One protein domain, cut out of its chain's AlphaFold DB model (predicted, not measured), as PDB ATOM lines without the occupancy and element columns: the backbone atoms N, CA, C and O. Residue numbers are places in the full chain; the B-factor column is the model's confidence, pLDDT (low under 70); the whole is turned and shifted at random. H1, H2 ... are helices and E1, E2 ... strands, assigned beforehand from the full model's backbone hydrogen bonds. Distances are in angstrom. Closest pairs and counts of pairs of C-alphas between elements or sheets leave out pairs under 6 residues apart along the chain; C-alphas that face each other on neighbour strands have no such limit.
ATOM      1  N   ALA A  22     -15.096 -39.989 -19.091       65.12
ATOM      2  CA  ALA A  22     -13.788 -40.001 -19.741       65.12
ATOM      3  C   ALA A  22     -12.927 -38.791 -19.339       65.12
ATOM      4  O   ALA A  22     -11.780 -38.967 -18.964       65.12
ATOM      5  N   ALA A  23     -13.481 -37.579 -19.315       65.69
ATOM      6  CA  ALA A  23     -12.736 -36.388 -18.903       65.69
ATOM      7  C   ALA A  23     -12.291 -36.465 -17.428       65.69
ATOM      8  O   ALA A  23     -11.174 -36.076 -17.091       65.69
ATOM      9  N   LEU A  24     -13.129 -37.039 -16.555       71.56
ATOM     10  CA  LEU A  24     -12.767 -37.299 -15.156       71.56
ATOM     11  C   LEU A  24     -11.617 -38.308 -15.025       71.56
ATOM     12  O   LEU A  24     -10.705 -38.093 -14.232       71.56
ATOM     13  N   ARG A  25     -11.629 -39.388 -15.819       74.25
ATOM     14  CA  ARG A  25     -10.522 -40.359 -15.856       74.25
ATOM     15  C   ARG A  25      -9.241 -39.742 -16.394       74.25
ATOM     16  O   ARG A  25      -8.178 -39.976 -15.824       74.25
ATOM     17  N   ALA A  26      -9.339 -38.935 -17.446       72.44
ATOM     18  CA  ALA A  26      -8.184 -38.266 -18.010       72.44
ATOM     19  C   ALA A  26      -7.508 -37.363 -16.978       72.44
ATOM     20  O   ALA A  26      -6.296 -37.440 -16.799       72.44
ATOM     21  N   ARG A  27      -8.308 -36.584 -16.241       76.56
ATOM     22  CA  ARG A  27      -7.840 -35.749 -15.133       76.56
ATOM     23  C   ARG A  27      -7.180 -36.564 -14.021       76.56
ATOM     24  O   ARG A  27      -6.093 -36.201 -13.594       76.56
ATOM     25  N   ALA A  28      -7.789 -37.671 -13.600       79.12
ATOM     26  CA  ALA A  28      -7.230 -38.528 -12.554       79.12
ATOM     27  C   ALA A  28      -5.844 -39.087 -12.921       79.12
ATOM     28  O   ALA A  28      -4.953 -39.107 -12.078       79.12
ATOM     29  N   LEU A  29      -5.639 -39.484 -14.183       77.69
ATOM     30  CA  LEU A  29      -4.322 -39.910 -14.665       77.69
ATOM     31  C   LEU A  29      -3.312 -38.757 -14.622       77.69
ATOM     32  O   LEU A  29      -2.204 -38.928 -14.130       77.69
ATOM     33  N   LEU A  30      -3.682 -37.554 -15.064       78.62
ATOM     34  CA  LEU A  30      -2.765 -36.414 -14.961       78.62
ATOM     35  C   LEU A  30      -2.421 -36.061 -13.524       78.62
ATOM     36  O   LEU A  30      -1.285 -35.697 -13.242       78.62
ATOM     37  N   ASP A  31      -3.382 -36.175 -12.615       83.12
ATOM     38  CA  ASP A  31      -3.172 -35.851 -11.211       83.12
ATOM     39  C   ASP A  31      -2.255 -36.857 -10.497       83.12
ATOM     40  O   ASP A  31      -1.640 -36.488  -9.494       83.12
ATOM     41  N   ALA A  32      -2.096 -38.067 -11.048       82.88
ATOM     42  CA  ALA A  32      -1.149 -39.081 -10.582       82.88
ATOM     43  C   ALA A  32       0.309 -38.822 -11.023       82.88
ATOM     44  O   ALA A  32       1.241 -39.380 -10.434       82.88
ATOM     45  N   LEU A  33       0.528 -37.965 -12.030       81.50
ATOM     46  CA  LEU A  33       1.870 -37.588 -12.482       81.50
ATOM     47  C   LEU A  33       2.642 -36.817 -11.395       81.50
ATOM     48  O   LEU A  33       2.055 -35.977 -10.698       81.50
ATOM     49  N   PRO A  34       3.977 -36.982 -11.327       83.50
ATOM     50  CA  PRO A  34       4.825 -36.161 -10.472       83.50
ATOM     51  C   PRO A  34       4.600 -34.662 -10.709       83.50
ATOM     52  O   PRO A  34       4.430 -34.208 -11.846       83.50
ATOM     53  N   ALA A  35       4.660 -33.850  -9.647       84.56
ATOM     54  CA  ALA A  35       4.489 -32.398  -9.761       84.56
ATOM     55  C   ALA A  35       5.419 -31.744 -10.815       84.56
ATOM     56  O   ALA A  35       4.921 -30.937 -11.607       84.56
ATOM     57  N   PRO A  36       6.712 -32.122 -10.927       81.06
ATOM     58  CA  PRO A  36       7.577 -31.641 -12.006       81.06
ATOM     59  C   PRO A  36       7.072 -32.003 -13.412       81.06
ATOM     60  O   PRO A  36       7.075 -31.146 -14.298       81.06
ATOM     61  N   ALA A  37       6.560 -33.223 -13.608       79.12
ATOM     62  CA  ALA A  37       6.020 -33.687 -14.886       79.12
ATOM     63  C   ALA A  37       4.767 -32.897 -15.299       79.12
ATOM     64  O   ALA A  37       4.635 -32.510 -16.463       79.12
ATOM     65  N   ARG A  38       3.889 -32.559 -14.342       80.69
ATOM     66  CA  ARG A  38       2.719 -31.685 -14.577       80.69
ATOM     67  C   ARG A  38       3.117 -30.256 -14.957       80.69
ATOM     68  O   ARG A  38       2.492 -29.648 -15.827       80.69
ATOM     69  N   VAL A  39       4.171 -29.713 -14.343       81.44
ATOM     70  CA  VAL A  39       4.715 -28.389 -14.702       81.44
ATOM     71  C   VAL A  39       5.307 -28.402 -16.114       81.44
ATOM     72  O   VAL A  39       5.068 -27.467 -16.882       81.44
ATOM     73  N   GLU A  40       6.065 -29.441 -16.473       77.75
ATOM     74  CA  GLU A  40       6.577 -29.631 -17.837       77.75
ATOM     75  C   GLU A  40       5.432 -29.732 -18.848       77.75
ATOM     76  O   GLU A  40       5.435 -29.002 -19.841       77.75
ATOM     77  N   LEU A  41       4.400 -30.522 -18.542       77.56
ATOM     78  CA  LEU A  41       3.207 -30.668 -19.369       77.56
ATOM     79  C   LEU A  41       2.488 -29.332 -19.601       77.56
ATOM     80  O   LEU A  41       2.146 -28.995 -20.735       77.56
ATOM     81  N   ARG A  42       2.306 -28.513 -18.561       77.06
ATOM     82  CA  ARG A  42       1.708 -27.178 -18.719       77.06
ATOM     83  C   ARG A  42       2.561 -26.269 -19.607       77.06
ATOM     84  O   ARG A  42       2.024 -25.559 -20.452       77.06
ATOM     85  N   LYS A  43       3.889 -26.281 -19.445       76.88
ATOM     86  CA  LYS A  43       4.803 -25.503 -20.306       76.88
ATOM     87  C   LYS A  43       4.724 -25.961 -21.760       76.88
ATOM     88  O   LYS A  43       4.753 -25.124 -22.657       76.88
ATOM     89  N   MET A  44       4.632 -27.267 -21.987       74.00
ATOM     90  CA  MET A  44       4.434 -27.848 -23.311       74.00
ATOM     91  C   MET A  44       3.113 -27.396 -23.932       74.00
ATOM     92  O   MET A  44       3.115 -26.936 -25.070       74.00
ATOM     93  N   TYR A  45       2.018 -27.441 -23.167       73.44
ATOM     94  CA  TYR A  45       0.711 -26.956 -23.606       73.44
ATOM     95  C   TYR A  45       0.759 -25.486 -24.039       73.44
ATOM     96  O   TYR A  45       0.310 -25.159 -25.132       73.44
ATOM     97  N   LEU A  46       1.353 -24.608 -23.223       73.12
ATOM     98  CA  LEU A  46       1.455 -23.180 -23.548       73.12
ATOM     99  C   LEU A  46       2.292 -22.934 -24.807       73.12
ATOM    100  O   LEU A  46       1.876 -22.182 -25.679       73.12
ATOM    101  N   ARG A  47       3.434 -23.617 -24.952       71.06
ATOM    102  CA  ARG A  47       4.261 -23.509 -26.165       71.06
ATOM    103  C   ARG A  47       3.513 -23.950 -27.408       71.06
ATOM    104  O   ARG A  47       3.657 -23.315 -28.445       71.06
ATOM    105  N   TYR A  48       2.748 -25.030 -27.300       68.31
ATOM    106  CA  TYR A  48       1.920 -25.516 -28.388       68.31
ATOM    107  C   TYR A  48       0.806 -24.518 -28.727       68.31
ATOM    108  O   TYR A  48       0.647 -24.170 -29.892       68.31
ATOM    109  N   ALA A  49       0.096 -23.987 -27.727       68.00
ATOM    110  CA  ALA A  49      -0.919 -22.957 -27.935       68.00
ATOM    111  C   ALA A  49      -0.335 -21.714 -28.627       68.00
ATOM    112  O   ALA A  49      -0.899 -21.247 -29.613       68.00
ATOM    113  N   ASP A  50       0.837 -21.246 -28.190       71.25
ATOM    114  CA  ASP A  50       1.557 -20.146 -28.836       71.25
ATOM    115  C   ASP A  50       1.980 -20.505 -30.266       71.25
ATOM    116  O   ASP A  50       1.913 -19.681 -31.173       71.25
ATOM    117  N   ALA A  51       2.439 -21.737 -30.486       66.94
ATOM    118  CA  ALA A  51       2.864 -22.230 -31.789       66.94
ATOM    119  C   ALA A  51       1.703 -22.327 -32.784       66.94
ATOM    120  O   ALA A  51       1.901 -22.037 -33.963       66.94
ATOM    121  N   VAL A  52       0.512 -22.701 -32.318       64.12
ATOM    122  CA  VAL A  52      -0.730 -22.675 -33.098       64.12
ATOM    123  C   VAL A  52      -1.171 -21.239 -33.345       64.12
ATOM    124  O   VAL A  52      -1.461 -20.902 -34.484       64.12
ATOM    125  N   ALA A  53      -1.180 -20.385 -32.319       65.50
ATOM    126  CA  ALA A  53      -1.583 -18.986 -32.445       65.50
ATOM    127  C   ALA A  53      -0.724 -18.235 -33.470       65.50
ATOM    128  O   ALA A  53      -1.275 -17.645 -34.391       65.50
ATOM    129  N   ARG A  54       0.610 -18.361 -33.397       64.06
ATOM    130  CA  ARG A  54       1.531 -17.777 -34.390       64.06
ATOM    131  C   ARG A  54       1.206 -18.226 -35.810       64.06
ATOM    132  O   ARG A  54       1.164 -17.413 -36.720       64.06
ATOM    133  N   ARG A  55       0.940 -19.518 -35.985       59.81
ATOM    134  CA  ARG A  55       0.554 -20.087 -37.276       59.81
ATOM    135  C   ARG A  55      -0.781 -19.504 -37.758       59.81
ATOM    136  O   ARG A  55      -0.883 -19.066 -38.893       59.81
ATOM    137  N   LEU A  56      -1.793 -19.399 -36.896       56.78
ATOM    138  CA  LEU A  56      -3.057 -18.727 -37.239       56.78
ATOM    139  C   LEU A  56      -2.847 -17.254 -37.638       56.78
ATOM    140  O   LEU A  56      -3.431 -16.808 -38.625       56.78
ATOM    141  N   ASP A  57      -1.975 -16.528 -36.936       60.91
ATOM    142  CA  ASP A  57      -1.618 -15.134 -37.241       60.91
ATOM    143  C   ASP A  57      -0.879 -14.992 -38.583       60.91
ATOM    144  O   ASP A  57      -1.058 -14.002 -39.293       60.91
ATOM    145  N   GLU A  58      -0.116 -16.009 -38.987       58.66
ATOM    146  CA  GLU A  58       0.496 -16.131 -40.320       58.66
ATOM    147  C   GLU A  58      -0.540 -16.419 -41.430       58.66
ATOM    148  O   GLU A  58      -0.182 -16.638 -42.586       58.66
ATOM    149  N   GLY A  59      -1.838 -16.388 -41.109       51.00
ATOM    150  CA  GLY A  59      -2.943 -16.547 -42.053       51.00
ATOM    151  C   GLY A  59      -3.511 -17.964 -42.116       51.00
ATOM    152  O   GLY A  59      -4.302 -18.268 -43.016       51.00
ATOM    153  N   TRP A  60      -3.142 -18.834 -41.173       48.78
ATOM    154  CA  TRP A  60      -3.638 -20.204 -41.140       48.78
ATOM    155  C   TRP A  60      -5.094 -20.220 -40.661       48.78
ATOM    156  O   TRP A  60      -5.477 -19.502 -39.739       48.78
ATOM    157  N   LYS A  61      -5.950 -21.035 -41.285       44.97
ATOM    158  CA  LYS A  61      -7.385 -21.077 -40.950       44.97
ATOM    159  C   LYS A  61      -7.695 -22.274 -40.060       44.97
ATOM    160  O   LYS A  61      -7.361 -23.399 -40.405       44.97
ATOM    161  N   ALA A  62      -8.419 -22.073 -38.958       39.44
ATOM    162  CA  ALA A  62      -8.907 -23.180 -38.138       39.44
ATOM    163  C   ALA A  62      -9.846 -24.084 -38.970       39.44
ATOM    164  O   ALA A  62     -10.912 -23.654 -39.403       39.44
ATOM    165  N   GLY A  63      -9.407 -25.313 -39.258       39.41
ATOM    166  CA  GLY A  63     -10.076 -26.250 -40.180       39.41
ATOM    167  C   GLY A  63      -9.364 -26.437 -41.528       39.41
ATOM    168  O   GLY A  63      -9.704 -27.343 -42.286       39.41
ATOM    169  N   VAL A  64      -8.337 -25.633 -41.806       41.06
ATOM    170  CA  VAL A  64      -7.353 -25.852 -42.865       41.06
ATOM    171  C   VAL A  64      -6.001 -25.966 -42.168       41.06
ATOM    172  O   VAL A  64      -5.422 -24.969 -41.756       41.06
ATOM    173  N   LEU A  65      -5.498 -27.187 -41.979       42.88
ATOM    174  CA  LEU A  65      -4.077 -27.366 -41.668       42.88
ATOM    175  C   LEU A  65      -3.310 -26.677 -42.808       42.88
ATOM    176  O   LEU A  65      -3.413 -27.158 -43.922       42.88
ATOM    177  N   THR A  66      -2.642 -25.538 -42.632       37.59
ATOM    178  CA  THR A  66      -1.972 -24.858 -43.763       37.59
ATOM    179  C   THR A  66      -0.453 -24.921 -43.664       37.59
ATOM    180  O   THR A  66       0.122 -24.730 -42.612       37.59
ATOM    181  N   GLU A  67       0.181 -25.216 -44.798       34.97
ATOM    182  CA  GLU A  67       1.493 -24.731 -45.266       34.97
ATOM    183  C   GLU A  67       2.812 -25.036 -44.537       34.97
ATOM    184  O   GLU A  67       3.857 -24.673 -45.069       34.97
ATOM    185  N   PHE A  77      -9.169 -29.855 -46.159       56.12
ATOM    186  CA  PHE A  77      -8.903 -30.961 -45.238       56.12
ATOM    187  C   PHE A  77     -10.222 -31.605 -44.791       56.12
ATOM    188  O   PHE A  77     -11.226 -30.917 -44.583       56.12
ATOM    189  N   GLN A  78     -10.243 -32.930 -44.645       61.56
ATOM    190  CA  GLN A  78     -11.405 -33.644 -44.114       61.56
ATOM    191  C   GLN A  78     -11.071 -34.370 -42.808       61.56
ATOM    192  O   GLN A  78     -10.075 -35.091 -42.775       61.56
ATOM    193  N   PRO A  79     -11.933 -34.261 -41.771       60.53
ATOM    194  CA  PRO A  79     -11.790 -35.024 -40.539       60.53
ATOM    195  C   PRO A  79     -11.622 -36.524 -40.798       60.53
ATOM    196  O   PRO A  79     -12.350 -37.108 -41.613       60.53
ATOM    197  N   ALA A  80     -10.736 -37.165 -40.037       64.50
ATOM    198  CA  ALA A  80     -10.485 -38.601 -40.105       64.50
ATOM    199  C   ALA A  80     -11.750 -39.437 -40.033       64.50
ATOM    200  O   ALA A  80     -11.975 -40.312 -40.868       64.50
ATOM    201  N   ARG A  81     -12.597 -39.129 -39.048       63.94
ATOM    202  CA  ARG A  81     -13.832 -39.856 -38.786       63.94
ATOM    203  C   ARG A  81     -14.733 -39.889 -40.016       63.94
ATOM    204  O   ARG A  81     -15.256 -40.946 -40.357       63.94
ATOM    205  N   LEU A  82     -14.863 -38.762 -40.723       68.44
ATOM    206  CA  LEU A  82     -15.682 -38.673 -41.935       68.44
ATOM    207  C   LEU A  82     -15.086 -39.486 -43.088       68.44
ATOM    208  O   LEU A  82     -15.823 -40.126 -43.841       68.44
ATOM    209  N   LEU A  83     -13.758 -39.492 -43.224       72.81
ATOM    210  CA  LEU A  83     -13.064 -40.298 -44.228       72.81
ATOM    211  C   LEU A  83     -13.179 -41.794 -43.930       72.81
ATOM    212  O   LEU A  83     -13.474 -42.572 -44.835       72.81
ATOM    213  N   GLU A  84     -12.997 -42.207 -42.680       74.38
ATOM    214  CA  GLU A  84     -13.099 -43.604 -42.255       74.38
ATOM    215  C   GLU A  84     -14.524 -44.138 -42.373       74.38
ATOM    216  O   GLU A  84     -14.732 -45.239 -42.889       74.38
ATOM    217  N   GLU A  85     -15.514 -43.337 -41.985       79.50
ATOM    218  CA  GLU A  85     -16.924 -43.654 -42.185       79.50
ATOM    219  C   GLU A  85     -17.251 -43.781 -43.680       79.50
ATOM    220  O   GLU A  85     -17.854 -44.768 -44.106       79.50
ATOM    221  N   SER A  86     -16.763 -42.852 -44.508       83.44
ATOM    222  CA  SER A  86     -16.932 -42.909 -45.964       83.44
ATOM    223  C   SER A  86     -16.278 -44.149 -46.581       83.44
ATOM    224  O   SER A  86     -16.885 -44.820 -47.420       83.44
ATOM    225  N   LEU A  87     -15.061 -44.501 -46.152       85.06
ATOM    226  CA  LEU A  87     -14.352 -45.708 -46.587       85.06
ATOM    227  C   LEU A  87     -15.114 -46.976 -46.191       85.06
ATOM    228  O   LEU A  87     -15.287 -47.872 -47.020       85.06
ATOM    229  N   LYS A  88     -15.596 -47.052 -44.945       87.75
ATOM    230  CA  LYS A  88     -16.395 -48.174 -44.438       87.75
ATOM    231  C   LYS A  88     -17.684 -48.336 -45.241       87.75
ATOM    232  O   LYS A  88     -17.974 -49.438 -45.706       87.75
ATOM    233  N   ASN A  89     -18.408 -47.241 -45.462       92.00
ATOM    234  CA  ASN A  89     -19.663 -47.237 -46.207       92.00
ATOM    235  C   ASN A  89     -19.458 -47.670 -47.663       92.00
ATOM    236  O   ASN A  89     -20.211 -48.503 -48.164       92.00
ATOM    237  N   ARG A  90     -18.400 -47.193 -48.334       91.38
ATOM    238  CA  ARG A  90     -18.096 -47.605 -49.716       91.38
ATOM    239  C   ARG A  90     -17.640 -49.052 -49.834       91.38
ATOM    240  O   ARG A  90     -18.050 -49.727 -50.773       91.38
ATOM    241  N   ARG A  91     -16.837 -49.554 -48.891       93.69
ATOM    242  CA  ARG A  91     -16.468 -50.980 -48.846       93.69
ATOM    243  C   ARG A  91     -17.697 -51.865 -48.664       93.69
ATOM    244  O   ARG A  91     -17.825 -52.858 -49.372       93.69
ATOM    245  N   LYS A  92     -18.605 -51.474 -47.765       95.69
ATOM    246  CA  LYS A  92     -19.868 -52.181 -47.554       95.69
ATOM    247  C   LYS A  92     -20.728 -52.183 -48.818       95.69
ATOM    248  O   LYS A  92     -21.165 -53.245 -49.229       95.69
ATOM    249  N   GLU A  93     -20.898 -51.037 -49.480       94.88
ATOM    250  CA  GLU A  93     -21.671 -50.969 -50.728       94.88
ATOM    251  C   GLU A  93     -21.101 -51.895 -51.813       94.88
ATOM    252  O   GLU A  93     -21.860 -52.582 -52.489       94.88
ATOM    253  N   ILE A  94     -19.774 -51.942 -51.980       95.12
ATOM    254  CA  ILE A  94     -19.134 -52.859 -52.934       95.12
ATOM    255  C   ILE A  94     -19.445 -54.312 -52.569       95.12
ATOM    256  O   ILE A  94     -19.873 -55.061 -53.442       95.12
ATOM    257  N   ALA A  95     -19.283 -54.686 -51.298       95.00
ATOM    258  CA  ALA A  95     -19.563 -56.039 -50.827       95.00
ATOM    259  C   ALA A  95     -21.037 -56.429 -51.033       95.00
ATOM    260  O   ALA A  95     -21.318 -57.524 -51.516       95.00
ATOM    261  N   ASP A  96     -21.971 -55.520 -50.742       95.25
ATOM    262  CA  ASP A  96     -23.408 -55.737 -50.931       95.25
ATOM    263  C   ASP A  96     -23.750 -55.929 -52.424       95.25
ATOM    264  O   ASP A  96     -24.520 -56.824 -52.786       95.25
ATOM    265  N   LEU A  97     -23.147 -55.132 -53.316       93.62
ATOM    266  CA  LEU A  97     -23.332 -55.256 -54.766       93.62
ATOM    267  C   LEU A  97     -22.716 -56.550 -55.326       93.62
ATOM    268  O   LEU A  97     -23.332 -57.203 -56.171       93.62
ATOM    269  N   GLU A  98     -21.528 -56.939 -54.861       93.69
ATOM    270  CA  GLU A  98     -20.860 -58.182 -55.261       93.69
ATOM    271  C   GLU A  98     -21.636 -59.416 -54.784       93.69
ATOM    272  O   GLU A  98     -21.864 -60.342 -55.566       93.69
ATOM    273  N   ALA A  99     -22.134 -59.400 -53.545       92.81
ATOM    274  CA  ALA A  99     -22.984 -60.457 -53.006       92.81
ATOM    275  C   ALA A  99     -24.301 -60.592 -53.791       92.81
ATOM    276  O   ALA A  99     -24.738 -61.705 -54.095       92.81
ATOM    277  N   ALA A 100     -24.916 -59.469 -54.177       88.50
ATOM    278  CA  ALA A 100     -26.124 -59.476 -54.997       88.50
ATOM    279  C   ALA A 100     -25.880 -60.098 -56.383       88.50
ATOM    280  O   ALA A 100     -26.720 -60.864 -56.866       88.50
ATOM    281  N   LEU A 101     -24.737 -59.814 -57.018       89.81
ATOM    282  CA  LEU A 101     -24.368 -60.430 -58.295       89.81
ATOM    283  C   LEU A 101     -24.118 -61.934 -58.166       89.81
ATOM    284  O   LEU A 101     -24.618 -62.700 -58.988       89.81
ATOM    285  N   ALA A 102     -23.403 -62.356 -57.122       88.00
ATOM    286  CA  ALA A 102     -23.119 -63.767 -56.869       88.00
ATOM    287  C   ALA A 102     -24.401 -64.594 -56.670       88.00
ATOM    288  O   ALA A 102     -24.486 -65.720 -57.150       88.00
ATOM    289  N   LYS A 103     -25.422 -64.023 -56.015       88.12
ATOM    290  CA  LYS A 103     -26.708 -64.694 -55.767       88.12
ATOM    291  C   LYS A 103     -27.605 -64.799 -57.006       88.12
ATOM    292  O   LYS A 103     -28.399 -65.728 -57.096       88.12
ATOM    293  N   SER A 104     -27.522 -63.829 -57.917       82.62
ATOM    294  CA  SER A 104     -28.490 -63.677 -59.017       82.62
ATOM    295  C   SER A 104     -27.994 -64.208 -60.363       82.62
ATOM    296  O   SER A 104     -28.800 -64.423 -61.262       82.62
ATOM    297  N   GLY A 105     -26.680 -64.384 -60.518       78.38
ATOM    298  CA  GLY A 105     -26.070 -64.831 -61.766       78.38
ATOM    299  C   GLY A 105     -26.142 -63.808 -62.918       78.38
ATOM    300  O   GLY A 105     -26.749 -62.740 -62.789       78.38
ATOM    301  N   PRO A 106     -25.488 -64.114 -64.054       84.25
ATOM    302  CA  PRO A 106     -25.372 -63.229 -65.218       84.25
ATOM    303  C   PRO A 106     -26.667 -63.036 -66.016       84.25
ATOM    304  O   PRO A 106     -26.752 -62.108 -66.814       84.25
ATOM    305  N   GLU A 107     -27.685 -63.867 -65.786       82.94
ATOM    306  CA  GLU A 107     -28.964 -63.814 -66.509       82.94
ATOM    307  C   GLU A 107     -29.892 -62.685 -66.030       82.94
ATOM    308  O   GLU A 107     -30.932 -62.409 -66.630       82.94
ATOM    309  N   ARG A 108     -29.515 -61.987 -64.951       83.69
ATOM    310  CA  ARG A 108     -30.294 -60.885 -64.387       83.69
ATOM    311  C   ARG A 108     -30.325 -59.676 -65.353       83.69
ATOM    312  O   ARG A 108     -29.263 -59.226 -65.787       83.69
ATOM    313  N   PRO A 109     -31.492 -59.047 -65.610       83.69
ATOM    314  CA  PRO A 109     -31.632 -57.961 -66.593       83.69
ATOM    315  C   PRO A 109     -30.722 -56.742 -66.366       83.69
ATOM    316  O   PRO A 109     -30.318 -56.068 -67.310       83.69
ATOM    317  N   ASP A 110     -30.380 -56.436 -65.113       89.50
ATOM    318  CA  ASP A 110     -29.519 -55.316 -64.721       89.50
ATOM    319  C   ASP A 110     -28.096 -55.746 -64.316       89.50
ATOM    320  O   ASP A 110     -27.359 -54.957 -63.715       89.50
ATOM    321  N   TYR A 111     -27.672 -56.963 -64.670       89.44
ATOM    322  CA  TYR A 111     -26.341 -57.495 -64.355       89.44
ATOM    323  C   TYR A 111     -25.215 -56.573 -64.850       89.44
ATOM    324  O   TYR A 111     -24.373 -56.127 -64.066       89.44
ATOM    325  N   GLY A 112     -25.250 -56.184 -66.130       90.50
ATOM    326  CA  GLY A 112     -24.254 -55.280 -66.719       90.50
ATOM    327  C   GLY A 112     -24.240 -53.883 -66.083       90.50
ATOM    328  O   GLY A 112     -23.176 -53.292 -65.887       90.50
ATOM    329  N   LYS A 113     -25.412 -53.366 -65.685       92.56
ATOM    330  CA  LYS A 113     -25.535 -52.083 -64.971       92.56
ATOM    331  C   LYS A 113     -24.920 -52.167 -63.572       92.56
ATOM    332  O   LYS A 113     -24.214 -51.250 -63.158       92.56
ATOM    333  N   THR A 114     -25.145 -53.276 -62.874       91.50
ATOM    334  CA  THR A 114     -24.591 -53.531 -61.538       91.50
ATOM    335  C   THR A 114     -23.071 -53.701 -61.585       91.50
ATOM    336  O   THR A 114     -22.375 -53.098 -60.773       91.50
ATOM    337  N   LEU A 115     -22.530 -54.412 -62.584       92.75
ATOM    338  CA  LEU A 115     -21.081 -54.508 -62.809       92.75
ATOM    339  C   LEU A 115     -20.433 -53.139 -63.043       92.75
ATOM    340  O   LEU A 115     -19.392 -52.839 -62.456       92.75
ATOM    341  N   ARG A 116     -21.055 -52.289 -63.871       94.19
ATOM    342  CA  ARG A 116     -20.572 -50.920 -64.091       94.19
ATOM    343  C   ARG A 116     -20.594 -50.119 -62.787       94.19
ATOM    344  O   ARG A 116     -19.584 -49.515 -62.446       94.19
ATOM    345  N   LYS A 117     -21.680 -50.213 -62.010       94.19
ATOM    346  CA  LYS A 117     -21.777 -49.567 -60.693       94.19
ATOM    347  C   LYS A 117     -20.664 -50.026 -59.745       94.19
ATOM    348  O   LYS A 117     -20.034 -49.182 -59.126       94.19
ATOM    349  N   ILE A 118     -20.363 -51.325 -59.666       93.69
ATOM    350  CA  ILE A 118     -19.249 -51.839 -58.846       93.69
ATOM    351  C   ILE A 118     -17.917 -51.230 -59.289       93.69
ATOM    352  O   ILE A 118     -17.134 -50.796 -58.444       93.69
ATOM    353  N   LYS A 119     -17.655 -51.171 -60.601       95.50
ATOM    354  CA  LYS A 119     -16.432 -50.564 -61.147       95.50
ATOM    355  C   LYS A 119     -16.319 -49.087 -60.756       95.50
ATOM    356  O   LYS A 119     -15.261 -48.668 -60.286       95.50
ATOM    357  N   ASP A 120     -17.405 -48.334 -60.883       95.44
ATOM    358  CA  ASP A 120     -17.451 -46.912 -60.536       95.44
ATOM    359  C   ASP A 120     -17.279 -46.696 -59.021       95.44
ATOM    360  O   ASP A 120     -16.486 -45.852 -58.594       95.44
ATOM    361  N   THR A 121     -17.934 -47.511 -58.187       93.12
ATOM    362  CA  THR A 121     -17.791 -47.459 -56.725       93.12
ATOM    363  C   THR A 121     -16.373 -47.836 -56.284       93.12
ATOM    364  O   THR A 121     -15.822 -47.179 -55.402       93.12
ATOM    365  N   LYS A 122     -15.723 -48.819 -56.927       94.75
ATOM    366  CA  LYS A 122     -14.304 -49.154 -56.692       94.75
ATOM    367  C   LYS A 122     -13.371 -48.001 -57.073       94.75
ATOM    368  O   LYS A 122     -12.462 -47.685 -56.308       94.75
ATOM    369  N   ALA A 123     -13.619 -47.328 -58.197       94.31
ATOM    370  CA  ALA A 123     -12.858 -46.141 -58.587       94.31
ATOM    371  C   ALA A 123     -13.040 -44.987 -57.581       94.31
ATOM    372  O   ALA A 123     -12.070 -44.328 -57.203       94.31
ATOM    373  N   SER A 124     -14.263 -44.775 -57.085       92.38
ATOM    374  CA  SER A 124     -14.528 -43.811 -56.011       92.38
ATOM    375  C   SER A 124     -13.832 -44.192 -54.702       92.38
ATOM    376  O   SER A 124     -13.317 -43.308 -54.019       92.38
ATOM    377  N   LEU A 125     -13.801 -45.479 -54.341       91.88
ATOM    378  CA  LEU A 125     -13.097 -45.964 -53.155       91.88
ATOM    379  C   LEU A 125     -11.592 -45.692 -53.263       91.88
ATOM    380  O   LEU A 125     -11.005 -45.202 -52.305       91.88
ATOM    381  N   ALA A 126     -10.980 -45.938 -54.425       89.50
ATOM    382  CA  ALA A 126      -9.562 -45.651 -54.649       89.50
ATOM    383  C   ALA A 126      -9.233 -44.162 -54.432       89.50
ATOM    384  O   ALA A 126      -8.262 -43.840 -53.750       89.50
ATOM    385  N   LYS A 127     -10.088 -43.252 -54.919       88.81
ATOM    386  CA  LYS A 127      -9.949 -41.806 -54.667       88.81
ATOM    387  C   LYS A 127     -10.051 -41.460 -53.177       88.81
ATOM    388  O   LYS A 127      -9.258 -40.662 -52.687       88.81
ATOM    389  N   LEU A 128     -10.986 -42.073 -52.446       83.69
ATOM    390  CA  LEU A 128     -11.119 -41.876 -50.995       83.69
ATOM    391  C   LEU A 128      -9.912 -42.413 -50.218       83.69
ATOM    392  O   LEU A 128      -9.484 -41.782 -49.257       83.69
ATOM    393  N   VAL A 129      -9.340 -43.546 -50.634       84.19
ATOM    394  CA  VAL A 129      -8.123 -44.108 -50.024       84.19
ATOM    395  C   VAL A 129      -6.927 -43.187 -50.258       84.19
ATOM    396  O   VAL A 129      -6.184 -42.908 -49.316       84.19
ATOM    397  N   ALA A 130      -6.763 -42.670 -51.479       81.62
ATOM    398  CA  ALA A 130      -5.719 -41.698 -51.793       81.62
ATOM    399  C   ALA A 130      -5.880 -40.418 -50.956       81.62
ATOM    400  O   ALA A 130      -4.918 -39.967 -50.337       81.62
ATOM    401  N   LYS A 131      -7.112 -39.897 -50.844       79.88
ATOM    402  CA  LYS A 131      -7.416 -38.749 -49.980       79.88
ATOM    403  C   LYS A 131      -7.075 -39.040 -48.519       79.88
ATOM    404  O   LYS A 131      -6.330 -38.284 -47.917       79.88
ATOM    405  N   SER A 132      -7.536 -40.164 -47.970       77.25
ATOM    406  CA  SER A 132      -7.215 -40.563 -46.595       77.25
ATOM    407  C   SER A 132      -5.710 -40.668 -46.349       77.25
ATOM    408  O   SER A 132      -5.249 -40.259 -45.290       77.25
ATOM    409  N   SER A 133      -4.945 -41.166 -47.321       74.94
ATOM    410  CA  SER A 133      -3.486 -41.273 -47.208       74.94
ATOM    411  C   SER A 133      -2.811 -39.900 -47.185       74.94
ATOM    412  O   SER A 133      -1.954 -39.673 -46.336       74.94
ATOM    413  N   ARG A 134      -3.237 -38.970 -48.057       75.19
ATOM    414  CA  ARG A 134      -2.770 -37.572 -48.053       75.19
ATOM    415  C   ARG A 134      -3.018 -36.916 -46.701       75.19
ATOM    416  O   ARG A 134      -2.083 -36.424 -46.085       75.19
ATOM    417  N   GLU A 135      -4.268 -36.929 -46.248       71.12
ATOM    418  CA  GLU A 135      -4.649 -36.258 -45.005       71.12
ATOM    419  C   GLU A 135      -3.884 -36.862 -43.801       71.12
ATOM    420  O   GLU A 135      -3.415 -36.122 -42.939       71.12
ATOM    421  N   LYS A 136      -3.666 -38.192 -43.766       70.56
ATOM    422  CA  LYS A 136      -2.845 -38.853 -42.728       70.56
ATOM    423  C   LYS A 136      -1.397 -38.376 -42.735       70.56
ATOM    424  O   LYS A 136      -0.825 -38.197 -41.665       70.56
ATOM    425  N   GLY A 137      -0.812 -38.204 -43.922       66.12
ATOM    426  CA  GLY A 137       0.531 -37.648 -44.079       66.12
ATOM    427  C   GLY A 137       0.624 -36.252 -43.471       66.12
ATOM    428  O   GLY A 137       1.452 -36.026 -42.601       66.12
ATOM    429  N   ILE A 138      -0.322 -35.375 -43.810       67.00
ATOM    430  CA  ILE A 138      -0.377 -34.001 -43.287       67.00
ATOM    431  C   ILE A 138      -0.463 -33.989 -41.752       67.00
ATOM    432  O   ILE A 138       0.286 -33.276 -41.087       67.00
ATOM    433  N   CYS A 139      -1.348 -34.798 -41.163       67.69
ATOM    434  CA  CYS A 139      -1.468 -34.866 -39.706       67.69
ATOM    435  C   CYS A 139      -0.243 -35.477 -39.023       67.69
ATOM    436  O   CYS A 139       0.091 -35.076 -37.906       67.69
ATOM    437  N   ARG A 140       0.451 -36.406 -39.688       66.31
ATOM    438  CA  ARG A 140       1.721 -36.947 -39.204       66.31
ATOM    439  C   ARG A 140       2.807 -35.876 -39.207       66.31
ATOM    440  O   ARG A 140       3.430 -35.681 -38.172       66.31
ATOM    441  N   ASP A 141       2.991 -35.174 -40.319       65.62
ATOM    442  CA  ASP A 141       4.030 -34.149 -40.460       65.62
ATOM    443  C   ASP A 141       3.818 -33.010 -39.458       65.62
ATOM    444  O   ASP A 141       4.758 -32.530 -38.828       65.62
ATOM    445  N   TRP A 142       2.560 -32.628 -39.230       65.44
ATOM    446  CA  TRP A 142       2.207 -31.643 -38.214       65.44
ATOM    447  C   TRP A 142       2.473 -32.149 -36.791       65.44
ATOM    448  O   TRP A 142       3.070 -31.434 -35.984       65.44
ATOM    449  N   SER A 143       2.100 -33.397 -36.497       65.62
ATOM    450  CA  SER A 143       2.426 -34.026 -35.216       65.62
ATOM    451  C   SER A 143       3.937 -34.090 -34.997       65.62
ATOM    452  O   SER A 143       4.374 -33.795 -33.895       65.62
ATOM    453  N   ASP A 144       4.731 -34.390 -36.029       66.00
ATOM    454  CA  ASP A 144       6.200 -34.448 -35.984       66.00
ATOM    455  C   ASP A 144       6.845 -33.060 -35.808       66.00
ATOM    456  O   ASP A 144       7.809 -32.909 -35.055       66.00
ATOM    457  N   ALA A 145       6.301 -32.018 -36.441       64.38
ATOM    458  CA  ALA A 145       6.787 -30.648 -36.287       64.38
ATOM    459  C   ALA A 145       6.554 -30.115 -34.864       64.38
ATOM    460  O   ALA A 145       7.468 -29.590 -34.225       64.38
ATOM    461  N   ILE A 146       5.343 -30.292 -34.335       59.38
ATOM    462  CA  ILE A 146       5.013 -29.903 -32.957       59.38
ATOM    463  C   ILE A 146       5.774 -30.766 -31.964       59.38
ATOM    464  O   ILE A 146       6.321 -30.256 -30.991       59.38
ATOM    465  N   TRP A 147       5.888 -32.059 -32.238       67.94
ATOM    466  CA  TRP A 147       6.719 -32.969 -31.473       67.94
ATOM    467  C   TRP A 147       8.160 -32.485 -31.325       67.94
ATOM    468  O   TRP A 147       8.696 -32.460 -30.215       67.94
ATOM    469  N   TRP A 148       8.785 -32.081 -32.429       66.75
ATOM    470  CA  TRP A 148      10.133 -31.527 -32.425       66.75
ATOM    471  C   TRP A 148      10.214 -30.253 -31.574       66.75
ATOM    472  O   TRP A 148      11.110 -30.115 -30.737       66.75
ATOM    473  N   GLU A 149       9.248 -29.340 -31.702       64.31
ATOM    474  CA  GLU A 149       9.179 -28.131 -30.868       64.31
ATOM    475  C   GLU A 149       9.029 -28.452 -29.367       64.31
ATOM    476  O   GLU A 149       9.617 -27.769 -28.522       64.31
ATOM    477  N   LEU A 150       8.290 -29.510 -29.021       63.00
ATOM    478  CA  LEU A 150       8.064 -29.942 -27.641       63.00
ATOM    479  C   LEU A 150       9.284 -30.647 -27.031       63.00
ATOM    480  O   LEU A 150       9.611 -30.407 -25.867       63.00
ATOM    481  N   THR A 151       9.972 -31.484 -27.809       62.66
ATOM    482  CA  THR A 151      11.036 -32.377 -27.318       62.66
ATOM    483  C   THR A 151      12.454 -31.875 -27.544       62.66
ATOM    484  O   THR A 151      13.358 -32.316 -26.840       62.66
ATOM    485  N   SER A 152      12.666 -30.878 -28.409       64.75
ATOM    486  CA  SER A 152      13.979 -30.243 -28.646       64.75
ATOM    487  C   SER A 152      14.643 -29.645 -27.396       64.75
ATOM    488  O   SER A 152      15.810 -29.259 -27.435       64.75
ATOM    489  N   ARG A 153      13.924 -29.571 -26.268       61.78
ATOM    490  CA  ARG A 153      14.447 -29.132 -24.966       61.78
ATOM    491  C   ARG A 153      14.656 -30.260 -23.953       61.78
ATOM    492  O   ARG A 153      14.850 -29.941 -22.785       61.78
ATOM    493  N   ASN A 154      14.619 -31.522 -24.388       62.50
ATOM    494  CA  ASN A 154      14.837 -32.725 -23.576       62.50
ATOM    495  C   ASN A 154      14.055 -32.696 -22.248       62.50
ATOM    496  O   ASN A 154      14.665 -32.498 -21.195       62.50
ATOM    497  N   PRO A 155      12.716 -32.842 -22.277       67.50
ATOM    498  CA  PRO A 155      11.937 -32.924 -21.045       67.50
ATOM    499  C   PRO A 155      12.443 -34.091 -20.190       67.50
ATOM    500  O   PRO A 155      12.534 -35.220 -20.663       67.50
ATOM    501  N   SER A 156      12.813 -33.813 -18.940       72.50
ATOM    502  CA  SER A 156      13.465 -34.801 -18.073       72.50
ATOM    503  C   SER A 156      12.516 -35.869 -17.535       72.50
ATOM    504  O   SER A 156      12.972 -36.947 -17.165       72.50
ATOM    505  N   HIS A 157      11.212 -35.583 -17.499       73.69
ATOM    506  CA  HIS A 157      10.202 -36.504 -16.976       73.69
ATOM    507  C   HIS A 157       9.402 -37.223 -18.062       73.69
ATOM    508  O   HIS A 157       8.653 -38.141 -17.751       73.69
ATOM    509  N   TRP A 158       9.569 -36.838 -19.327       75.88
ATOM    510  CA  TRP A 158       8.813 -37.405 -20.436       75.88
ATOM    511  C   TRP A 158       9.730 -38.178 -21.376       75.88
ATOM    512  O   TRP A 158      10.618 -37.614 -22.013       75.88
ATOM    513  N   ILE A 159       9.483 -39.478 -21.489       73.62
ATOM    514  CA  ILE A 159      10.177 -40.381 -22.398       73.62
ATOM    515  C   ILE A 159       9.384 -40.469 -23.701       73.62
ATOM    516  O   ILE A 159       8.165 -40.647 -23.710       73.62
ATOM    517  N   LEU A 160      10.095 -40.346 -24.820       66.00
ATOM    518  CA  LEU A 160       9.538 -40.569 -26.148       66.00
ATOM    519  C   LEU A 160       9.254 -42.060 -26.360       66.00
ATOM    520  O   LEU A 160      10.184 -42.867 -26.374       66.00
ATOM    521  N   GLU A 161       7.995 -42.411 -26.628       65.69
ATOM    522  CA  GLU A 161       7.618 -43.770 -27.015       65.69
ATOM    523  C   GLU A 161       7.037 -43.832 -28.438       65.69
ATOM    524  O   GLU A 161       5.852 -43.627 -28.677       65.69
ATOM    525  N   ASP A 162       7.850 -44.225 -29.419       57.53
ATOM    526  CA  ASP A 162       7.397 -44.397 -30.816       57.53
ATOM    527  C   ASP A 162       6.621 -45.721 -31.058       57.53
ATOM    528  O   ASP A 162       6.117 -46.015 -32.145       57.53
ATOM    529  N   ARG A 163       6.480 -46.567 -30.028       55.41
ATOM    530  CA  ARG A 163       5.933 -47.935 -30.146       55.41
ATOM    531  C   ARG A 163       4.492 -47.983 -30.659       55.41
ATOM    532  O   ARG A 163       4.092 -48.959 -31.295       55.41
ATOM    533  N   ARG A 164       3.692 -46.938 -30.438       53.16
ATOM    534  CA  ARG A 164       2.295 -46.913 -30.899       53.16
ATOM    535  C   ARG A 164       2.164 -46.672 -32.399       53.16
ATOM    536  O   ARG A 164       1.259 -47.240 -33.006       53.16
ATOM    537  N   ARG A 165       3.081 -45.913 -33.005       53.75
ATOM    538  CA  ARG A 165       3.170 -45.752 -34.466       53.75
ATOM    539  C   ARG A 165       3.590 -47.056 -35.136       53.75
ATOM    540  O   ARG A 165       3.052 -47.409 -36.182       53.75
ATOM    541  N   GLN A 166       4.459 -47.822 -34.475       50.75
ATOM    542  CA  GLN A 166       4.840 -49.168 -34.912       50.75
ATOM    543  C   GLN A 166       3.662 -50.158 -34.830       50.75
ATOM    544  O   GLN A 166       3.468 -50.961 -35.739       50.75
ATOM    545  N   ALA A 167       2.837 -50.080 -33.778       46.59
ATOM    546  CA  ALA A 167       1.677 -50.961 -33.591       46.59
ATOM    547  C   ALA A 167       0.423 -50.541 -34.389       46.59
ATOM    548  O   ALA A 167      -0.456 -51.366 -34.647       46.59
ATOM    549  N   ARG A 168       0.297 -49.260 -34.759       47.06
ATOM    550  CA  ARG A 168      -0.848 -48.701 -35.491       47.06
ATOM    551  C   ARG A 168      -0.356 -47.749 -36.590       47.06
ATOM    552  O   ARG A 168      -0.266 -46.548 -36.344       47.06
ATOM    553  N   PRO A 169      -0.145 -48.230 -37.828       40.47
ATOM    554  CA  PRO A 169       0.412 -47.429 -38.928       40.47
ATOM    555  C   PRO A 169      -0.484 -46.266 -39.397       40.47
ATOM    556  O   PRO A 169      -0.094 -45.492 -40.264       40.47
ATOM    557  N   PHE A 170      -1.695 -46.142 -38.848       44.19
ATOM    558  CA  PHE A 170      -2.630 -45.055 -39.137       44.19
ATOM    559  C   PHE A 170      -2.746 -44.022 -38.010       44.19
ATOM    560  O   PHE A 170      -3.498 -43.066 -38.172       44.19
ATOM    561  N   HIS A 171      -2.042 -44.212 -36.891       53.22
ATOM    562  CA  HIS A 171      -2.002 -43.232 -35.811       53.22
ATOM    563  C   HIS A 171      -0.998 -42.143 -36.178       53.22
ATOM    564  O   HIS A 171       0.177 -42.431 -36.400       53.22
ATOM    565  N   THR A 172      -1.467 -40.901 -36.274       54.19
ATOM    566  CA  THR A 172      -0.606 -39.777 -36.671       54.19
ATOM    567  C   THR A 172       0.127 -39.151 -35.486       54.19
ATOM    568  O   THR A 172       1.186 -38.549 -35.659       54.19
ATOM    569  N   GLY A 173      -0.371 -39.394 -34.273       58.59
ATOM    570  CA  GLY A 173       0.179 -38.822 -33.057       58.59
ATOM    571  C   GLY A 173       1.460 -39.466 -32.557       58.59
ATOM    572  O   GLY A 173       1.681 -40.670 -32.704       58.59
ATOM    573  N   VAL A 174       2.312 -38.643 -31.954       62.34
ATOM    574  CA  VAL A 174       3.453 -39.109 -31.162       62.34
ATOM    575  C   VAL A 174       3.019 -39.281 -29.703       62.34
ATOM    576  O   VAL A 174       2.114 -38.576 -29.245       62.34
ATOM    577  N   LEU A 175       3.648 -40.218 -28.987       69.31
ATOM    578  CA  LEU A 175       3.438 -40.427 -27.556       69.31
ATOM    579  C   LEU A 175       4.595 -39.896 -26.708       69.31
ATOM    580  O   LEU A 175       5.756 -40.215 -26.974       69.31
ATOM    581  N   LEU A 176       4.259 -39.209 -25.617       72.44
ATOM    582  CA  LEU A 176       5.164 -38.990 -24.481       72.44
ATOM    583  C   LEU A 176       4.644 -39.747 -23.280       72.44
ATOM    584  O   LEU A 176       3.484 -39.565 -22.931       72.44
ATOM    585  N   CYS A 177       5.491 -40.526 -22.626       75.56
ATOM    586  CA  CYS A 177       5.129 -41.236 -21.409       75.56
ATOM    587  C   CYS A 177       5.962 -40.722 -20.235       75.56
ATOM    588  O   CYS A 177       7.162 -40.498 -20.364       75.56
ATOM    589  N   SER A 178       5.314 -40.514 -19.097       80.94
ATOM    590  CA  SER A 178       5.963 -40.265 -17.812       80.94
ATOM    591  C   SER A 178       5.432 -41.291 -16.838       80.94
ATOM    592  O   SER A 178       4.223 -41.531 -16.808       80.94
ATOM    593  N   SER A 179       6.302 -41.846 -16.005       82.25
ATOM    594  CA  SER A 179       5.830 -42.681 -14.912       82.25
ATOM    595  C   SER A 179       5.096 -41.826 -13.870       82.25
ATOM    596  O   SER A 179       5.378 -40.629 -13.718       82.25
ATOM    597  N   ASP A 180       4.112 -42.418 -13.204       79.38
ATOM    598  CA  ASP A 180       3.377 -41.810 -12.099       79.38
ATOM    599  C   ASP A 180       4.262 -41.633 -10.852       79.38
ATOM    600  O   ASP A 180       5.441 -41.994 -10.833       79.38
ATOM    601  N   THR A 181       3.702 -41.027  -9.802       78.44
ATOM    602  CA  THR A 181       4.452 -40.691  -8.576       78.44
ATOM    603  C   THR A 181       5.101 -41.912  -7.915       78.44
ATOM    604  O   THR A 181       6.207 -41.797  -7.385       78.44
ATOM    605  N   ASP A 182       4.464 -43.081  -8.012       80.25
ATOM    606  CA  ASP A 182       4.933 -44.324  -7.396       80.25
ATOM    607  C   ASP A 182       5.751 -45.208  -8.363       80.25
ATOM    608  O   ASP A 182       6.195 -46.297  -7.989       80.25
ATOM    609  N   GLY A 183       5.962 -44.766  -9.612       77.44
ATOM    610  CA  GLY A 183       6.662 -45.517 -10.662       77.44
ATOM    611  C   GLY A 183       5.947 -46.805 -11.090       77.44
ATOM    612  O   GLY A 183       6.558 -47.702 -11.672       77.44
ATOM    613  N   SER A 184       4.667 -46.924 -10.753       76.00
ATOM    614  CA  SER A 184       3.844 -48.116 -10.933       76.00
ATOM    615  C   SER A 184       3.089 -48.124 -12.264       76.00
ATOM    616  O   SER A 184       2.701 -49.193 -12.752       76.00
ATOM    617  N   HIS A 185       2.932 -46.945 -12.866       74.12
ATOM    618  CA  HIS A 185       2.189 -46.718 -14.096       74.12
ATOM    619  C   HIS A 185       2.944 -45.783 -15.028       74.12
ATOM    620  O   HIS A 185       3.510 -44.795 -14.572       74.12
ATOM    621  N   ASP A 186       2.884 -46.054 -16.332       74.94
ATOM    622  CA  ASP A 186       3.338 -45.120 -17.360       74.94
ATOM    623  C   ASP A 186       2.126 -44.407 -17.949       74.94
ATOM    624  O   ASP A 186       1.242 -45.010 -18.566       74.94
ATOM    625  N   ILE A 187       2.097 -43.097 -17.751       73.12
ATOM    626  CA  ILE A 187       1.026 -42.223 -18.199       73.12
ATOM    627  C   ILE A 187       1.478 -41.582 -19.497       73.12
ATOM    628  O   ILE A 187       2.369 -40.731 -19.525       73.12
ATOM    629  N   CYS A 188       0.857 -42.016 -20.584       74.12
ATOM    630  CA  CYS A 188       1.187 -41.597 -21.930       74.12
ATOM    631  C   CYS A 188       0.214 -40.540 -22.449       74.12
ATOM    632  O   CYS A 188      -0.993 -40.601 -22.216       74.12
ATOM    633  N   LEU A 189       0.757 -39.597 -23.206       69.62
ATOM    634  CA  LEU A 189       0.067 -38.501 -23.857       69.62
ATOM    635  C   LEU A 189       0.144 -38.683 -25.360       69.62
ATOM    636  O   LEU A 189       1.237 -38.683 -25.918       69.62
ATOM    637  N   VAL A 190      -1.004 -38.814 -26.014       67.38
ATOM    638  CA  VAL A 190      -1.098 -38.876 -27.477       67.38
ATOM    639  C   VAL A 190      -1.431 -37.502 -27.988       67.38
ATOM    640  O   VAL A 190      -2.432 -36.951 -27.559       67.38
ATOM    641  N   PHE A 191      -0.665 -36.992 -28.939       60.75
ATOM    642  CA  PHE A 191      -1.048 -35.788 -29.659       60.75
ATOM    643  C   PHE A 191      -1.715 -36.157 -30.986       60.75
ATOM    644  O   PHE A 191      -1.002 -36.522 -31.910       60.75
ATOM    645  N   ASP A 192      -3.049 -36.119 -31.096       59.47
ATOM    646  CA  ASP A 192      -3.740 -36.548 -32.327       59.47
ATOM    647  C   ASP A 192      -4.685 -35.476 -32.917       59.47
ATOM    648  O   ASP A 192      -5.846 -35.388 -32.514       59.47
ATOM    649  N   PRO A 193      -4.249 -34.670 -33.908       53.81
ATOM    650  CA  PRO A 193      -5.137 -33.714 -34.598       53.81
ATOM    651  C   PRO A 193      -6.242 -34.367 -35.433       53.81
ATOM    652  O   PRO A 193      -7.147 -33.691 -35.926       53.81
ATOM    653  N   TRP A 194      -6.112 -35.667 -35.691       53.66
ATOM    654  CA  TRP A 194      -6.784 -36.377 -36.770       53.66
ATOM    655  C   TRP A 194      -8.295 -36.508 -36.542       53.66
ATOM    656  O   TRP A 194      -9.078 -36.395 -37.489       53.66
ATOM    657  N   GLU A 195      -8.738 -36.721 -35.301       51.09
ATOM    658  CA  GLU A 195     -10.067 -37.294 -35.051       51.09
ATOM    659  C   GLU A 195     -11.266 -36.376 -35.349       51.09
ATOM    660  O   GLU A 195     -12.333 -36.893 -35.691       51.09
ATOM    661  N   GLU A 196     -11.131 -35.045 -35.295       44.50
ATOM    662  CA  GLU A 196     -12.303 -34.147 -35.382       44.50
ATOM    663  C   GLU A 196     -12.269 -33.096 -36.493       44.50
ATOM    664  O   GLU A 196     -13.283 -32.443 -36.732       44.50
ATOM    665  N   GLY A 197     -11.148 -32.937 -37.206       43.66
ATOM    666  CA  GLY A 197     -10.978 -31.856 -38.193       43.66
ATOM    667  C   GLY A 197     -11.181 -30.459 -37.604       43.66
ATOM    668  O   GLY A 197     -11.553 -29.516 -38.299       43.66
ATOM    669  N   ARG A 198     -10.918 -30.353 -36.304       41.44
ATOM    670  CA  ARG A 198     -10.894 -29.134 -35.519       41.44
ATOM    671  C   ARG A 198      -9.440 -28.837 -35.191       41.44
ATOM    672  O   ARG A 198      -8.843 -29.525 -34.373       41.44
ATOM    673  N   ALA A 199      -8.868 -27.824 -35.839       39.16
ATOM    674  CA  ALA A 199      -7.511 -27.354 -35.526       39.16
ATOM    675  C   ALA A 199      -7.407 -26.781 -34.095       39.16
ATOM    676  O   ALA A 199      -6.315 -26.638 -33.558       39.16
ATOM    677  N   ASP A 200      -8.554 -26.465 -33.489       37.16
ATOM    678  CA  ASP A 200      -8.722 -25.984 -32.121       37.16
ATOM    679  C   ASP A 200      -9.031 -27.106 -31.112       37.16
ATOM    680  O   ASP A 200      -9.153 -26.838 -29.917       37.16
ATOM    681  N   ALA A 201      -9.156 -28.364 -31.555       39.06
ATOM    682  CA  ALA A 201      -9.316 -29.506 -30.665       39.06
ATOM    683  C   ALA A 201      -7.932 -30.015 -30.247       39.06
ATOM    684  O   ALA A 201      -7.313 -30.853 -30.897       39.06
ATOM    685  N   PHE A 202      -7.444 -29.472 -29.135       49.69
ATOM    686  CA  PHE A 202      -6.295 -29.993 -28.407       49.69
ATOM    687  C   PHE A 202      -6.650 -31.406 -27.923       49.69
ATOM    688  O   PHE A 202      -7.443 -31.558 -26.996       49.69
ATOM    689  N   VAL A 203      -6.099 -32.446 -28.548       52.94
ATOM    690  CA  VAL A 203      -6.298 -33.827 -28.096       52.94
ATOM    691  C   VAL A 203      -4.972 -34.327 -27.568       52.94
ATOM    692  O   VAL A 203      -4.194 -34.932 -28.297       52.94
ATOM    693  N   PHE A 204      -4.706 -34.028 -26.297       56.62
ATOM    694  CA  PHE A 204      -3.937 -34.964 -25.502       56.62
ATOM    695  C   PHE A 204      -4.918 -36.022 -25.018       56.62
ATOM    696  O   PHE A 204      -5.790 -35.729 -24.201       56.62
ATOM    697  N   ASP A 205      -4.807 -37.234 -25.542       58.94
ATOM    698  CA  ASP A 205      -5.414 -38.379 -24.875       58.94
ATOM    699  C   ASP A 205      -4.441 -38.865 -23.814       58.94
ATOM    700  O   ASP A 205      -3.279 -39.146 -24.124       58.94
ATOM    701  N   THR A 206      -4.911 -38.989 -22.575       54.44
ATOM    702  CA  THR A 206      -4.169 -39.746 -21.572       54.44
ATOM    703  C   THR A 206      -4.450 -41.223 -21.744       54.44
ATOM    704  O   THR A 206      -5.573 -41.670 -22.017       54.44
ATOM    705  N   TRP A 207      -3.398 -42.006 -21.584       62.09
ATOM    706  CA  TRP A 207      -3.455 -43.444 -21.707       62.09
ATOM    707  C   TRP A 207      -2.539 -44.081 -20.673       62.09
ATOM    708  O   TRP A 207      -1.366 -43.737 -20.602       62.09
ATOM    709  N   ASP A 208      -3.066 -45.054 -19.938       59.56
ATOM    710  CA  ASP A 208      -2.284 -46.081 -19.251       59.56
ATOM    711  C   ASP A 208      -2.532 -47.423 -19.965       59.56
ATOM    712  O   ASP A 208      -3.619 -47.665 -20.498       59.56
ATOM    713  N   VAL A 209      -1.537 -48.314 -20.009       54.84
ATOM    714  CA  VAL A 209      -1.615 -49.617 -20.710       54.84
ATOM    715  C   VAL A 209      -2.853 -50.436 -20.301       54.84
ATOM    716  O   VAL A 209      -3.351 -51.238 -21.094       54.84
ATOM    717  N   ARG A 210      -3.384 -50.217 -19.097       52.31
ATOM    718  CA  ARG A 210      -4.540 -50.919 -18.530       52.31
ATOM    719  C   ARG A 210      -5.842 -50.123 -18.637       52.31
ATOM    720  O   ARG A 210      -6.908 -50.710 -18.453       52.31
ATOM    721  N   MET A 211      -5.793 -48.820 -18.933       58.62
ATOM    722  CA  MET A 211      -6.983 -47.968 -18.995       58.62
ATOM    723  C   MET A 211      -6.821 -46.769 -19.942       58.62
ATOM    724  O   MET A 211      -5.952 -45.917 -19.765       58.62
ATOM    725  N   GLN A 212      -7.735 -46.642 -20.910       64.06
ATOM    726  CA  GLN A 212      -7.835 -45.432 -21.731       64.06
ATOM    727  C   GLN A 212      -8.404 -44.281 -20.884       64.06
ATOM    728  O   GLN A 212      -9.554 -44.335 -20.434       64.06
ATOM    729  N   GLY A 213      -7.591 -43.245 -20.672       58.66
ATOM    730  CA  GLY A 213      -7.934 -42.055 -19.898       58.66
ATOM    731  C   GLY A 213      -8.933 -41.157 -20.605       58.66
ATOM    732  O   GLY A 213      -9.900 -40.721 -19.995       58.66
ATOM    733  N   GLY A 214      -8.763 -40.982 -21.915       63.62
ATOM    734  CA  GLY A 214      -9.579 -40.084 -22.728       63.62
ATOM    735  C   GLY A 214      -8.977 -38.682 -22.803       63.62
ATOM    736  O   GLY A 214      -7.839 -38.461 -22.392       63.62
ATOM    737  N   ARG A 215      -9.745 -37.737 -23.347       67.69
ATOM    738  CA  ARG A 215      -9.242 -36.391 -23.638       67.69
ATOM    739  C   ARG A 215      -8.996 -35.575 -22.381       67.69
ATOM    740  O   ARG A 215      -9.878 -35.472 -21.526       67.69
ATOM    741  N   ILE A 216      -7.833 -34.929 -22.325       65.81
ATOM    742  CA  ILE A 216      -7.540 -33.910 -21.320       65.81
ATOM    743  C   ILE A 216      -8.382 -32.666 -21.616       65.81
ATOM    744  O   ILE A 216      -8.283 -32.116 -22.716       65.81
ATOM    745  N   PRO A 217      -9.190 -32.188 -20.663       62.16
ATOM    746  CA  PRO A 217      -9.964 -30.979 -20.873       62.16
ATOM    747  C   PRO A 217      -9.042 -29.745 -20.775       62.16
ATOM    748  O   PRO A 217      -8.112 -29.701 -19.970       62.16
ATOM    749  N   ALA A 218      -9.251 -28.750 -21.647       60.81
ATOM    750  CA  ALA A 218      -8.351 -27.595 -21.775       60.81
ATOM    751  C   ALA A 218      -8.264 -26.750 -20.488       60.81
ATOM    752  O   ALA A 218      -7.226 -26.158 -20.193       60.81
ATOM    753  N   ASP A 219      -9.341 -26.736 -19.701       61.75
ATOM    754  CA  ASP A 219      -9.427 -26.102 -18.383       61.75
ATOM    755  C   ASP A 219      -8.407 -26.660 -17.375       61.75
ATOM    756  O   ASP A 219      -7.928 -25.906 -16.525       61.75
ATOM    757  N   TYR A 220      -7.972 -27.918 -17.522       65.81
ATOM    758  CA  TYR A 220      -6.890 -28.507 -16.726       65.81
ATOM    759  C   TYR A 220      -5.619 -27.647 -16.757       65.81
ATOM    760  O   TYR A 220      -4.929 -27.497 -15.750       65.81
ATOM    761  N   PHE A 221      -5.326 -27.026 -17.899       64.50
ATOM    762  CA  PHE A 221      -4.149 -26.177 -18.077       64.50
ATOM    763  C   PHE A 221      -4.375 -24.718 -17.657       64.50
ATOM    764  O   PHE A 221      -3.406 -23.963 -17.511       64.50
ATOM    765  N   LEU A 222      -5.635 -24.313 -17.464       60.25
ATOM    766  CA  LEU A 222      -6.040 -22.940 -17.152       60.25
ATOM    767  C   LEU A 222      -6.130 -22.673 -15.645       60.25
ATOM    768  O   LEU A 222      -5.977 -21.527 -15.222       60.25
TER     769      LEU A 222
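What this domain is: This is residues 22 to 67 and 77 to 222 of the 230 residues of an uncharacterized protein of Elusimicrobia bacterium GWA2_66_18 (UniProt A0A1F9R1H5). A small, strongly twisted sheet of five strands forms a head, and a long helical hairpin, H3 and H4, runs away from it as an arm that makes the longest axis. H1 packs over one face of the sheet, across E3, E4 and E5, while H2 crosses the head end of H4 at a steep angle. The printed part has 192 residues, with six named helices and five named strands in the order H1 H2 H3 H4 E1 H5 E2 E3 E4 E5 H6. The antiparallel sheet has the order E1 E2 E3 E4 E5, and the class is mixed, helices and strands. The whole is loose, with a radius of gyration of the C-alphas of 21.6 A and spans of 73 by 42 by 27 A.

How they stand to each other: The sheet holds E1, residues 159 to 161, E2, 175 to 179, E3, 186 to 191, E4, 204 to 208, and E5, 211 to 215. E2 to E5 form a meander, each strand the antiparallel neighbour of the one before. Within hydrogen-bond range are N 159 and O 177 of E1 and E2, 2.8 A, N 189 and O 176 of E3 and E2, 2.7 A, N 188 and O 207 of E3 and E4, 2.8 A, and N 211 and O 208 of E5 and E4, 2.9 A. H1, residues 22 to 32, is on the sheet at a height of 7.8 A; its closest C-alphas to E5 are Ala 26 and Gly 213, 4.2 A. H4, residues 111 to 151, is on the same face, over none of the strands, in two layers, helices on one face of a sheet. H2, residues 35 to 57, only grazes the sheet; its residues 44 to 48 touch H4, closest C-alphas Met 44 and Leu 150, 6.0 A, at a steep tilt of 63 degrees. H3, residues 80 to 104, touches H4 in a helical hairpin, closest C-alphas Ile 94 and Ile 118, 6.0 A, at a shallow tilt of 22 degrees, opposite ways. H5, residues 163 to 167, is only just not on the sheet, with 4 pairs of C-alphas within 10 A. H6, residues 218 to 221, is close to but not clearly touching H2, closest C-alphas Arg 42 and Phe 221, 6.0 A. Every O i to N i+4 pair is within hydrogen-bond range in H1 to H5; H6 is too short for one.

Where its parts are: E3 measures 16.0 A from first to last C-alpha, E2 13.1 A, E4 12.9 A and E5 12.7 A. H4 is 58.3 A long, H3 36.2 A, H2 33.0 A and H1 15.6 A. H1 begins at C-alpha 22 (-13.788, -40.001, -19.741), H4 ends at C-alpha 151 (11.036, -32.377, -27.318), and H6 ends at C-alpha 221 (-4.149, -26.177, -18.077).

The domain as a whole: The C-alphas farthest apart, of Pro 36 and Glu 107, are 73.1 A apart. Residues 102 to 109, of which 102 to 104 belong to H3, stand free. Residues 68 to 76 are not printed, and C-alphas 67 and 77 are 12.1 A apart across the cut. Of the links printed whole, E3 to E4 is long. The mean pLDDT of the printed part is 70.4, with 96 residues under 70, among them 51 to 67 and 189 to 222.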